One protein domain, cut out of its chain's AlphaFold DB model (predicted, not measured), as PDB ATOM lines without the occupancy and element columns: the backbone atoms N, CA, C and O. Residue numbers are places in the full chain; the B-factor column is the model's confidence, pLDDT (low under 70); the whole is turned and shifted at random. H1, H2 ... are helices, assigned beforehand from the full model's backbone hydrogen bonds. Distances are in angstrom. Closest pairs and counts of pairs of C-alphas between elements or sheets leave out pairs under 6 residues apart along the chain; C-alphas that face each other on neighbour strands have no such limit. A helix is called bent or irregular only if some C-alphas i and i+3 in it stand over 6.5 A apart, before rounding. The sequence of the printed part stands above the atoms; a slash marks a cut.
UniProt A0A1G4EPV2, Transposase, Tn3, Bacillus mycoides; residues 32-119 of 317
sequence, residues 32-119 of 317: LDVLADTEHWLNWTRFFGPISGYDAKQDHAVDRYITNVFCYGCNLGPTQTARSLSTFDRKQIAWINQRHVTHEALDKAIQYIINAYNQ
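Overview. This is residues 32 to 119 of the 317 residues of the protein "Transposase, Tn3" of Bacillus mycoides (UniProt A0A1G4EPV2). A group of helices crosses at steep angles round one core helix, H3: H1 packs on one side of it, H4 and H5 cover another, and the short H2 sits near its first half. The longest helix, H6, packs on H2 and reaches away at the far end from H4 and H5, while residues 54 to 60 stick out as a free loop before H3. The printed part has 88 residues with six named helices in the order H1, H2, H3, H4, H5, H6 and no named strand; the class is all helix, with 65 residues in the helices. The whole is compact, with a radius of gyration of the C-alphas of 12.7 A, and the C-alphas span 37 by 29 by 21 A along their three main axes.

Along the chain. H1 runs from residues 32 to 42, 15.0 A from first to last C-alpha, and begins with C-alpha 32 at (203.817, 211.992, 160.766). H2, residues 44 to 47, is 6.2 A long from C-alpha 44 to C-alpha 47; with that distance it is neither bent nor irregular, but only just. Residues 48 to 60 then hold no named element. H3, residues 61 to 73, measures 17.8 A and begins with C-alpha 61 at (192.464, 204.974, 153.514). H4 spans residues 77 to 85 and 12.1 A, and H5 spans residues 90 to 100 and 15.3 A. H6, residues 103 to 119, is the longest helix at 24.8 A, ending with C-alpha 119 at (219.020, 199.977, 148.772).

Arrangement. H3 is the hub and touches four helices, H1, H2, H4 and H5; its centre is 3.5 A from the mean of the C-alphas. H1 touches residues 66 to 70 of H3, at a steep tilt of 57 degrees, opposite ways, and their closest C-alphas, those of Leu 35 and Ile 66, are 6.4 A apart. H2 only just touches H3, with 3 pairs of C-alphas within 8 A; the closest are those of Thr 45 and Val 62, 6.6 A apart. H4 touches residues 67 to 72 of H3 at a steep tilt of 62 degrees, opposite ways, closest at the C-alphas of Cys 71 and Gly 77, 5.4 A. H5 touches residues 64 to 68 of H3 and stands about perpendicular to it, at 82 degrees; the closest C-alphas are those of Asn 68 and Ile 93, 6.0 A apart. H4 and H5 touch as well, at a steep tilt of 56 degrees, opposite ways, with the C-alphas of Pro 78 and Arg 90 closest at 4.8 A. H6 touches H2, where the C-alphas of Phe 47 and Ala 105 are closest at 5.4 A. H1 and H6 are close but not clearly touching, about perpendicular at 78 degrees, with the C-alphas of Leu 42 and Ile 113 closest at 7.5 A. H6 is apart from H3, H4 and H5. In H1, H3, H4 and H5 every O i to N i+4 pair is within hydrogen-bond range, in H6 12 of 13 are, and H2 is too short for such a pair.

Size, cuts and confidence. The two C-alphas farthest apart, those of Lys 91 and Gln 119, are 37.7 A apart. The printed part has no cut. The link from H2 to H3, with 13 residues, is long; the other four are tight. Residues 54 to 60 of the long link stand free. The mean pLDDT of the printed part is 86.9, and residues 53 to 59 are under 70 in this model.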
ATOM      1  N   LEU A  32     204.883 212.229 161.743       90.69
ATOM      2  CA  LEU A  32     203.817 211.992 160.766       90.69
ATOM      3  C   LEU A  32     204.232 212.339 159.337       90.69
ATOM      4  O   LEU A  32     203.857 211.607 158.426       90.69
ATOM      5  N   ASP A  33     205.031 213.392 159.154       91.38
ATOM      6  CA  ASP A  33     205.548 213.773 157.838       91.38
ATOM      7  C   ASP A  33     206.525 212.703 157.338       91.38
ATOM      8  O   ASP A  33     206.417 212.260 156.202       91.38
ATOM      9  N   VAL A  34     207.385 212.170 158.215       92.25
ATOM     10  CA  VAL A  34     208.268 211.036 157.878       92.25
ATOM     11  C   VAL A  34     207.459 209.802 157.459       92.25
ATOM     12  O   VAL A  34     207.793 209.134 156.478       92.25
ATOM     13  N   LEU A  35     206.380 209.477 158.176       93.00
ATOM     14  CA  LEU A  35     205.514 208.352 157.812       93.00
ATOM     15  C   LEU A  35     204.796 208.592 156.477       93.00
ATOM     16  O   LEU A  35     204.715 207.671 155.667       93.00
ATOM     17  N   ALA A  36     204.318 209.811 156.228       93.00
ATOM     18  CA  ALA A  36     203.690 210.182 154.964       93.00
ATOM     19  C   ALA A  36     204.678 210.137 153.790       93.00
ATOM     20  O   ALA A  36     204.343 209.590 152.742       93.00
ATOM     21  N   ASP A  37     205.907 210.617 153.981       93.56
ATOM     22  CA  ASP A  37     206.966 210.558 152.974       93.56
ATOM     23  C   ASP A  37     207.324 209.109 152.652       93.56
ATOM     24  O   ASP A  37     207.312 208.702 151.491       93.56
ATOM     25  N   THR A  38     207.596 208.286 153.669       93.19
ATOM     26  CA  THR A  38     207.908 206.866 153.434       93.19
ATOM     27  C   THR A  38     206.762 206.149 152.733       93.19
ATOM     28  O   THR A  38     207.016 205.319 151.865       93.19
ATOM     29  N   GLU A  39     205.514 206.484 153.052       94.50
ATOM     30  CA  GLU A  39     204.358 205.932 152.356       94.50
ATOM     31  C   GLU A  39     204.268 206.412 150.906       94.50
ATOM     32  O   GLU A  39     204.016 205.608 150.014       94.50
ATOM     33  N   HIS A  40     204.547 207.684 150.635       94.12
ATOM     34  CA  HIS A  40     204.573 208.217 149.277       94.12
ATOM     35  C   HIS A  40     205.606 207.500 148.394       94.12
ATOM     36  O   HIS A  40     205.305 207.123 147.261       94.12
ATOM     37  N   TRP A  41     206.813 207.275 148.921       93.00
ATOM     38  CA  TRP A  41     207.904 206.642 148.178       93.00
ATOM     39  C   TRP A  41     207.758 205.124 148.059       93.00
ATOM     40  O   TRP A  41     208.094 204.547 147.025       93.00
ATOM     41  N   LEU A  42     207.299 204.461 149.121       93.62
ATOM     42  CA  LEU A  42     207.334 203.002 149.227       93.62
ATOM     43  C   LEU A  42     205.962 202.350 149.068       93.62
ATOM     44  O   LEU A  42     205.924 201.149 148.795       93.62
ATOM     45  N   ASN A  43     204.861 203.093 149.209       94.06
ATOM     46  CA  ASN A  43     203.479 202.605 149.154       94.06
ATOM     47  C   ASN A  43     203.277 201.356 150.032       94.06
ATOM     48  O   ASN A  43     202.759 200.331 149.576       94.06
ATOM     49  N   TRP A  44     203.815 201.372 151.253       93.75
ATOM     50  CA  TRP A  44     203.823 200.224 152.157       93.75
ATOM     51  C   TRP A  44     202.435 199.962 152.761       93.75
ATOM     52  O   TRP A  44     202.150 198.824 153.137       93.75
ATOM     53  N   THR A  45     201.523 200.940 152.778       92.38
ATOM     54  CA  THR A  45     200.147 200.725 153.263       92.38
ATOM     55  C   THR A  45     199.333 199.779 152.383       92.38
ATOM     56  O   THR A  45     198.335 199.238 152.853       92.38
ATOM     57  N   ARG A  46     199.779 199.468 151.155       90.88
ATOM     58  CA  ARG A  46     199.151 198.458 150.279       90.88
ATOM     59  C   ARG A  46     199.042 197.062 150.900       90.88
ATOM     60  O   ARG A  46     198.282 196.232 150.412       90.88
ATOM     61  N   PHE A  47     199.861 196.764 151.911       91.19
ATOM     62  CA  PHE A  47     199.793 195.493 152.632       91.19
ATOM     63  C   PHE A  47     198.639 195.459 153.636       91.19
ATOM     64  O   PHE A  47     198.248 194.376 154.070       91.19
ATOM     65  N   PHE A  48     198.092 196.619 153.996       90.88
ATOM     66  CA  PHE A  48     196.927 196.741 154.854       90.88
ATOM     67  C   PHE A  48     195.652 196.748 154.028       90.88
ATOM     68  O   PHE A  48     195.573 197.314 152.940       90.88
ATOM     69  N   GLY A  49     194.618 196.133 154.579       86.94
ATOM     70  CA  GLY A  49     193.343 196.030 153.898       86.94
ATOM     71  C   GLY A  49     192.365 195.176 154.682       86.94
ATOM     72  O   GLY A  49     192.773 194.455 155.595       86.94
ATOM     73  N   PRO A  50     191.068 195.247 154.353       84.75
ATOM     74  CA  PRO A  50     190.045 194.499 155.063       84.75
ATOM     75  C   PRO A  50     190.374 193.006 155.097       84.75
ATOM     76  O   PRO A  50     190.676 192.413 154.064       84.75
ATOM     77  N   ILE A  51     190.219 192.370 156.262       80.69
ATOM     78  CA  ILE A  51     190.398 190.910 156.414       80.69
ATOM     79  C   ILE A  51     189.525 190.116 155.421       80.69
ATOM     80  O   ILE A  51     189.875 189.007 155.030       80.69
ATOM     81  N   SER A  52     188.399 190.682 154.974       77.69
ATOM     82  CA  SER A  52     187.525 190.077 153.965       77.69
ATOM     83  C   SER A  52     188.124 190.017 152.552       77.69
ATOM     84  O   SER A  52     187.538 189.360 151.699       77.69
ATOM     85  N   GLY A  53     189.229 190.720 152.274       67.44
ATOM     86  CA  GLY A  53     189.886 190.768 150.960       67.44
ATOM     87  C   GLY A  53     189.153 191.589 149.891       67.44
ATOM     88  O   GLY A  53     189.656 191.744 148.784       67.44
ATOM     89  N   TYR A  54     187.978 192.130 150.213       66.00
ATOM     90  CA  TYR A  54     187.256 193.070 149.358       66.00
ATOM     91  C   TYR A  54     187.684 194.491 149.689       66.00
ATOM     92  O   TYR A  54     187.634 194.872 150.858       66.00
ATOM     93  N   ASP A  55     188.031 195.272 148.666       60.16
ATOM     94  CA  ASP A  55     188.335 196.691 148.823       60.16
ATOM     95  C   ASP A  55     187.100 197.419 149.362       60.16
ATOM     96  O   ASP A  55     186.120 197.680 148.653       60.16
ATOM     97  N   ALA A  56     187.130 197.737 150.653       57.00
ATOM     98  CA  ALA A  56     186.224 198.723 151.194       57.00
ATOM     99  C   ALA A  56     186.642 200.047 150.555       57.00
ATOM    100  O   ALA A  56     187.721 200.552 150.852       57.00
ATOM    101  N   LYS A  57     185.809 200.594 149.660       60.06
ATOM    102  CA  LYS A  57     185.944 201.974 149.177       60.06
ATOM    103  C   LYS A  57     185.819 202.906 150.381       60.06
ATOM    104  O   LYS A  57     184.724 203.339 150.728       60.06
ATOM    105  N   GLN A  58     186.929 203.109 151.074       64.94
ATOM    106  CA  GLN A  58     187.014 203.915 152.270       64.94
ATOM    107  C   GLN A  58     187.754 205.192 151.915       64.94
ATOM    108  O   GLN A  58     188.903 205.157 151.474       64.94
ATOM    109  N   ASP A  59     187.088 206.321 152.129       67.56
ATOM    110  CA  ASP A  59     187.698 207.624 151.915       67.56
ATOM    111  C   ASP A  59     188.914 207.792 152.839       67.56
ATOM    112  O   ASP A  59     188.862 207.460 154.036       67.56
ATOM    113  N   HIS A  60     190.002 208.323 152.271       78.06
ATOM    114  CA  HIS A  60     191.261 208.602 152.969       78.06
ATOM    115  C   HIS A  60     191.898 207.370 153.639       78.06
ATOM    116  O   HIS A  60     192.367 207.441 154.775       78.06
ATOM    117  N   ALA A  61     191.899 206.213 152.966       82.75
ATOM    118  CA  ALA A  61     192.464 204.974 153.514       82.75
ATOM    119  C   ALA A  61     193.932 205.126 153.960       82.75
ATOM    120  O   ALA A  61     194.272 204.727 155.073       82.75
ATOM    121  N   VAL A  62     194.767 205.767 153.139       87.81
ATOM    122  CA  VAL A  62     196.198 205.981 153.417       87.81
ATOM    123  C   VAL A  62     196.405 206.832 154.673       87.81
ATOM    124  O   VAL A  62     197.076 206.391 155.603       87.81
ATOM    125  N   ASP A  63     195.746 207.992 154.769       89.19
ATOM    126  CA  ASP A  63     195.834 208.890 155.935       89.19
ATOM    127  C   ASP A  63     195.444 208.171 157.233       89.19
ATOM    128  O   ASP A  63     196.050 208.349 158.297       89.19
ATOM    129  N   ARG A  64     194.425 207.312 157.144       89.50
ATOM    130  CA  ARG A  64     193.970 206.510 158.273       89.50
ATOM    131  C   ARG A  64     194.985 205.439 158.664       89.50
ATOM    132  O   ARG A  64     195.162 205.211 159.860       89.50
ATOM    133  N   TYR A  65     195.638 204.790 157.702       91.75
ATOM    134  CA  TYR A  65     196.694 203.814 157.967       91.75
ATOM    135  C   TYR A  65     197.934 204.467 158.575       91.75
ATOM    136  O   TYR A  65     198.430 203.969 159.583       91.75
ATOM    137  N   ILE A  66     198.367 205.619 158.056       92.44
ATOM    138  CA  ILE A  66     199.464 206.407 158.635       92.44
ATOM    139  C   ILE A  66     199.130 206.794 160.080       92.44
ATOM    140  O   ILE A  66     199.921 206.555 160.992       92.44
ATOM    141  N   THR A  67     197.918 207.309 160.316       91.31
ATOM    142  CA  THR A  67     197.454 207.654 161.668       91.31
ATOM    143  C   THR A  67     197.437 206.435 162.591       91.31
ATOM    144  O   THR A  67     197.745 206.545 163.777       91.31
ATOM    145  N   ASN A  68     197.075 205.263 162.068       91.44
ATOM    146  CA  ASN A  68     197.047 204.019 162.825       91.44
ATOM    147  C   ASN A  68     198.459 203.576 163.232       91.44
ATOM    148  O   ASN A  68     198.708 203.327 164.412       91.44
ATOM    149  N   VAL A  69     199.398 203.569 162.283       91.62
ATOM    150  CA  VAL A  69     200.806 203.242 162.544       91.62
ATOM    151  C   VAL A  69     201.411 204.219 163.544       91.62
ATOM    152  O   VAL A  69     202.047 203.781 164.496       91.62
ATOM    153  N   PHE A  70     201.145 205.519 163.415       91.94
ATOM    154  CA  PHE A  70     201.572 206.509 164.403       91.94
ATOM    155  C   PHE A  70     200.956 206.250 165.791       91.94
ATOM    156  O   PHE A  70     201.662 206.218 166.796       91.94
ATOM    157  N   CYS A  71     199.645 205.998 165.851       90.94
ATOM    158  CA  CYS A  71     198.911 205.738 167.091       90.94
ATOM    159  C   CYS A  71     199.509 204.581 167.903       90.94
ATOM    160  O   CYS A  71     199.733 204.713 169.111       90.94
ATOM    161  N   TYR A  72     199.709 203.434 167.250       88.06
ATOM    162  CA  TYR A  72     200.165 202.210 167.907       88.06
ATOM    163  C   TYR A  72     201.692 202.117 167.980       88.06
ATOM    164  O   TYR A  72     202.211 201.661 168.994       88.06
ATOM    165  N   GLY A  73     202.415 202.624 166.981       85.50
ATOM    166  CA  GLY A  73     203.879 202.674 166.969       85.50
ATOM    167  C   GLY A  73     204.459 203.610 168.032       85.50
ATOM    168  O   GLY A  73     205.481 203.293 168.633       85.50
ATOM    169  N   CYS A  74     203.783 204.722 168.340       84.62
ATOM    170  CA  CYS A  74     204.178 205.627 169.426       84.62
ATOM    171  C   CYS A  74     203.536 205.284 170.783       84.62
ATOM    172  O   CYS A  74     203.672 206.056 171.730       84.62
ATOM    173  N   ASN A  75     202.819 204.157 170.889       82.25
ATOM    174  CA  ASN A  75     202.140 203.707 172.110       82.25
ATOM    175  C   ASN A  75     201.195 204.760 172.748       82.25
ATOM    176  O   ASN A  75     201.019 204.811 173.965       82.25
ATOM    177  N   LEU A  76     200.577 205.623 171.931       85.00
ATOM    178  CA  LEU A  76     199.638 206.661 172.391       85.00
ATOM    179  C   LEU A  76     198.240 206.085 172.646       85.00
ATOM    180  O   LEU A  76     197.510 206.506 173.548       85.00
ATOM    181  N   GLY A  77     197.852 205.126 171.806       85.75
ATOM    182  CA  GLY A  77     196.519 204.540 171.783       85.75
ATOM    183  C   GLY A  77     195.453 205.443 171.129       85.75
ATOM    184  O   GLY A  77     195.650 206.652 170.950       85.75
ATOM    185  N   PRO A  78     194.279 204.880 170.769       87.50
ATOM    186  CA  PRO A  78     193.290 205.572 169.934       87.50
ATOM    187  C   PRO A  78     192.715 206.845 170.558       87.50
ATOM    188  O   PRO A  78     192.411 207.804 169.856       87.50
ATOM    189  N   THR A  79     192.555 206.864 171.885       86.88
ATOM    190  CA  THR A  79     191.957 208.004 172.594       86.88
ATOM    191  C   THR A  79     192.884 209.216 172.606       86.88
ATOM    192  O   THR A  79     192.415 210.326 172.368       86.88
ATOM    193  N   GLN A  80     194.180 209.025 172.882       85.94
ATOM    194  CA  GLN A  80     195.136 210.136 172.884       85.94
ATOM    195  C   GLN A  80     195.401 210.618 171.462       85.94
ATOM    196  O   GLN A  80     195.337 211.814 171.211       85.94
ATOM    197  N   THR A  81     195.563 209.698 170.508       88.31
ATOM    198  CA  THR A  81     195.787 210.063 169.102       88.31
ATOM    199  C   THR A  81     194.636 210.893 168.531       88.31
ATOM    200  O   THR A  81     194.875 211.925 167.909       88.31
ATOM    201  N   ALA A  82     193.382 210.506 168.803       89.19
ATOM    202  CA  ALA A  82     192.215 211.279 168.377       89.19
ATOM    203  C   ALA A  82     192.187 212.692 168.989       89.19
ATOM    204  O   ALA A  82     191.780 213.641 168.324       89.19
ATOM    205  N   ARG A  83     192.651 212.852 170.238       87.75
ATOM    206  CA  ARG A  83     192.768 214.169 170.892       87.75
ATOM    207  C   ARG A  83     193.889 215.022 170.301       87.75
ATOM    208  O   ARG A  83     193.719 216.229 170.215       87.75
ATOM    209  N   SER A  84     195.010 214.409 169.923       86.12
ATOM    210  CA  SER A  84     196.184 215.117 169.404       86.12
ATOM    211  C   SER A  84     196.032 215.550 167.949       86.12
ATOM    212  O   SER A  84     196.434 216.655 167.609       86.12
ATOM    213  N   LEU A  85     195.469 214.693 167.091       82.94
ATOM    214  CA  LEU A  85     195.382 214.958 165.650       82.94
ATOM    215  C   LEU A  85     194.034 215.544 165.237       82.94
ATOM    216  O   LEU A  85     193.961 216.257 164.243       82.94
ATOM    217  N   SER A  86     192.959 215.280 165.988       78.88
ATOM    218  CA  SER A  86     191.582 215.734 165.709       78.88
ATOM    219  C   SER A  86     191.011 215.374 164.321       78.88
ATOM    220  O   SER A  86     189.864 215.698 164.032       78.88
ATOM    221  N   THR A  87     191.763 214.648 163.487       79.88
ATOM    222  CA  THR A  87     191.383 214.237 162.125       79.88
ATOM    223  C   THR A  87     190.414 213.054 162.116       79.88
ATOM    224  O   THR A  87     189.497 213.003 161.302       79.88
ATOM    225  N   PHE A  88     190.605 212.095 163.029       85.00
ATOM    226  CA  PHE A  88     189.827 210.856 163.097       85.00
ATOM    227  C   PHE A  88     189.362 210.561 164.523       85.00
ATOM    228  O   PHE A  88     190.077 210.816 165.494       85.00
ATOM    229  N   ASP A  89     188.172 209.969 164.651       87.94
ATOM    230  CA  ASP A  89     187.643 209.554 165.953       87.94
ATOM    231  C   ASP A  89     188.350 208.289 166.469       87.94
ATOM    232  O   ASP A  89     188.753 207.406 165.703       87.94
ATOM    233  N   ARG A  90     188.402 208.133 167.795       89.75
ATOM    234  CA  ARG A  90     188.989 206.966 168.466       89.75
ATOM    235  C   ARG A  90     188.403 205.647 167.953       89.75
ATOM    236  O   ARG A  90     189.124 204.657 167.850       89.75
ATOM    237  N   LYS A  91     187.096 205.618 167.636       88.94
ATOM    238  CA  LYS A  91     186.419 204.410 167.136       88.94
ATOM    239  C   LYS A  91     186.913 204.042 165.744       88.94
ATOM    240  O   LYS A  91     187.067 202.861 165.462       88.94
ATOM    241  N   GLN A  92     187.183 205.038 164.902       87.19
ATOM    242  CA  GLN A  92     187.701 204.819 163.556       87.19
ATOM    243  C   GLN A  92     189.123 204.259 163.610       87.19
ATOM    244  O   GLN A  92     189.400 203.259 162.955       87.19
ATOM    245  N   ILE A  93     189.995 204.838 164.444       88.44
ATOM    246  CA  ILE A  93     191.374 204.357 164.623       88.44
ATOM    247  C   ILE A  93     191.375 202.905 165.128       88.44
ATOM    248  O   ILE A  93     192.017 202.037 164.536       88.44
ATOM    249  N   ALA A  94     190.599 202.611 166.177       89.25
ATOM    250  CA  ALA A  94     190.515 201.264 166.740       89.25
ATOM    251  C   ALA A  94     189.946 200.238 165.744       89.25
ATOM    252  O   ALA A  94     190.455 199.123 165.650       89.25
ATOM    253  N   TRP A  95     188.911 200.612 164.986       89.81
ATOM    254  CA  TRP A  95     188.280 199.729 164.003       89.81
ATOM    255  C   TRP A  95     189.249 199.326 162.888       89.81
ATOM    256  O   TRP A  95     189.304 198.154 162.525       89.81
ATOM    257  N   ILE A  96     190.059 200.269 162.399       88.25
ATOM    258  CA  ILE A  96     191.060 200.003 161.357       88.25
ATOM    259  C   ILE A  96     192.126 199.043 161.867       88.25
ATOM    260  O   ILE A  96     192.428 198.066 161.192       88.25
ATOM    261  N   ASN A  97     192.633 199.259 163.083       88.38
ATOM    262  CA  ASN A  97     193.625 198.350 163.654       88.38
ATOM    263  C   ASN A  97     193.073 196.922 163.778       88.38
ATOM    264  O   ASN A  97     193.756 195.960 163.472       88.38
ATOM    265  N   GLN A  98     191.809 196.777 164.186       87.94
ATOM    266  CA  GLN A  98     191.191 195.463 164.378       87.94
ATOM    267  C   GLN A  98     190.829 194.744 163.076       87.94
ATOM    268  O   GLN A  98     190.727 193.519 163.074       87.94
ATOM    269  N   ARG A  99     190.543 195.481 161.997       87.75
ATOM    270  CA  ARG A  99     189.964 194.901 160.775       87.75
ATOM    271  C   ARG A  99     190.848 194.966 159.544       87.75
ATOM    272  O   ARG A  99     190.536 194.271 158.581       87.75
ATOM    273  N   HIS A 100     191.853 195.835 159.540       89.00
ATOM    274  CA  HIS A 100     192.697 196.078 158.372       89.00
ATOM    275  C   HIS A 100     194.181 195.786 158.625       89.00
ATOM    276  O   HIS A 100     194.935 195.603 157.671       89.00
ATOM    277  N   VAL A 101     194.604 195.746 159.892       89.44
ATOM    278  CA  VAL A 101     195.992 195.493 160.281       89.44
ATOM    279  C   VAL A 101     196.078 194.108 160.912       89.44
ATOM    280  O   VAL A 101     195.483 193.839 161.953       89.44
ATOM    281  N   THR A 102     196.811 193.207 160.265       89.75
ATOM    282  CA  THR A 102     197.116 191.868 160.785       89.75
ATOM    283  C   THR A 102     198.613 191.740 161.035       89.75
ATOM    284  O   THR A 102     199.410 192.491 160.470       89.75
ATOM    285  N   HIS A 103     199.016 190.769 161.858       86.38
ATOM    286  CA  HIS A 103     200.436 190.499 162.100       86.38
ATOM    287  C   HIS A 103     201.186 190.188 160.797       86.38
ATOM    288  O   HIS A 103     202.213 190.796 160.526       86.38
ATOM    289  N   GLU A 104     200.609 189.354 159.926       88.19
ATOM    290  CA  GLU A 104     201.199 189.031 158.622       88.19
ATOM    291  C   GLU A 104     201.357 190.256 157.711       88.19
ATOM    292  O   GLU A 104     202.310 190.340 156.934       88.19
ATOM    293  N   ALA A 105     200.408 191.194 157.760       90.44
ATOM    294  CA  ALA A 105     200.479 192.424 156.982       90.44
ATOM    295  C   ALA A 105     201.570 193.364 157.515       90.44
ATOM    296  O   ALA A 105     202.305 193.951 156.719       90.44
ATOM    297  N   LEU A 106     201.711 193.459 158.842       89.62
ATOM    298  CA  LEU A 106     202.801 194.193 159.488       89.62
ATOM    299  C   LEU A 106     204.160 193.595 159.128       89.62
ATOM    300  O   LEU A 106     205.038 194.338 158.703       89.62
ATOM    301  N   ASP A 107     204.316 192.275 159.202       88.12
ATOM    302  CA  ASP A 107     205.577 191.609 158.863       88.12
ATOM    303  C   ASP A 107     205.972 191.862 157.403       88.12
ATOM    304  O   ASP A 107     207.129 192.167 157.116       88.12
ATOM    305  N   LYS A 108     205.009 191.811 156.470       90.88
ATOM    306  CA  LYS A 108     205.246 192.148 155.055       90.88
ATOM    307  C   LYS A 108     205.652 193.609 154.868       90.88
ATOM    308  O   LYS A 108     206.574 193.881 154.100       90.88
ATOM    309  N   ALA A 109     204.982 194.538 155.552       92.38
ATOM    310  CA  ALA A 109     205.316 195.959 155.489       92.38
ATOM    311  C   ALA A 109     206.720 196.229 156.052       92.38
ATOM    312  O   ALA A 109     207.519 196.892 155.396       92.38
ATOM    313  N   ILE A 110     207.052 195.648 157.209       90.56
ATOM    314  CA  ILE A 110     208.373 195.746 157.844       90.56
ATOM    315  C   ILE A 110     209.455 195.183 156.918       90.56
ATOM    316  O   ILE A 110     210.428 195.876 156.638       90.56
ATOM    317  N   GLN A 111     209.268 193.972 156.381       90.56
ATOM    318  CA  GLN A 111     210.208 193.359 155.432       90.56
ATOM    319  C   GLN A 111     210.441 194.250 154.209       90.56
ATOM    320  O   GLN A 111     211.581 194.465 153.804       90.56
ATOM    321  N   TYR A 112     209.369 194.806 153.640       92.88
ATOM    322  CA  TYR A 112     209.476 195.687 152.484       92.88
ATOM    323  C   TYR A 112     210.243 196.976 152.803       92.88
ATOM    324  O   TYR A 112     211.099 197.385 152.021       92.88
ATOM    325  N   ILE A 113     209.975 197.591 153.959       92.62
ATOM    326  CA  ILE A 113     210.675 198.800 154.410       92.62
ATOM    327  C   ILE A 113     212.157 198.507 154.667       92.62
ATOM    328  O   ILE A 113     213.000 199.288 154.235       92.62
ATOM    329  N   ILE A 114     212.497 197.383 155.310       91.75
ATOM    330  CA  ILE A 114     213.897 197.003 155.560       91.75
ATOM    331  C   ILE A 114     214.646 196.783 154.240       91.75
ATOM    332  O   ILE A 114     215.755 197.287 154.071       91.75
ATOM    333  N   ASN A 115     214.037 196.083 153.282       91.56
ATOM    334  CA  ASN A 115     214.674 195.836 151.987       91.56
ATOM    335  C   ASN A 115     214.835 197.137 151.186       91.56
ATOM    336  O   ASN A 115     215.879 197.358 150.580       91.56
ATOM    337  N   ALA A 116     213.855 198.045 151.234       92.25
ATOM    338  CA  ALA A 116     213.994 199.371 150.633       92.25
ATOM    339  C   ALA A 116     215.091 200.203 151.322       92.25
ATOM    340  O   ALA A 116     215.881 200.860 150.648       92.25
ATOM    341  N   TYR A 117     215.190 200.136 152.652       91.50
ATOM    342  CA  TYR A 117     216.245 200.795 153.421       91.50
ATOM    343  C   TYR A 117     217.644 200.326 152.991       91.50
ATOM    344  O   TYR A 117     218.543 201.144 152.810       91.50
ATOM    345  N   ASN A 118     217.810 199.023 152.748       89.81
ATOM    346  CA  ASN A 118     219.071 198.421 152.311       89.81
ATOM    347  C   ASN A 118     219.557 198.914 150.929       89.81
ATOM    348  O   ASN A 118     220.744 198.827 150.610       89.81
ATOM    349  N   GLN A 119     218.662 199.460 150.098       90.69
ATOM    350  CA  GLN A 119     219.020 199.977 148.772       90.69
ATOM    351  C   GLN A 119     219.737 201.330 148.832       90.69
ATOM    352  O   GLN A 119     220.456 201.679 147.895       90.69
TER     353      GLN A 119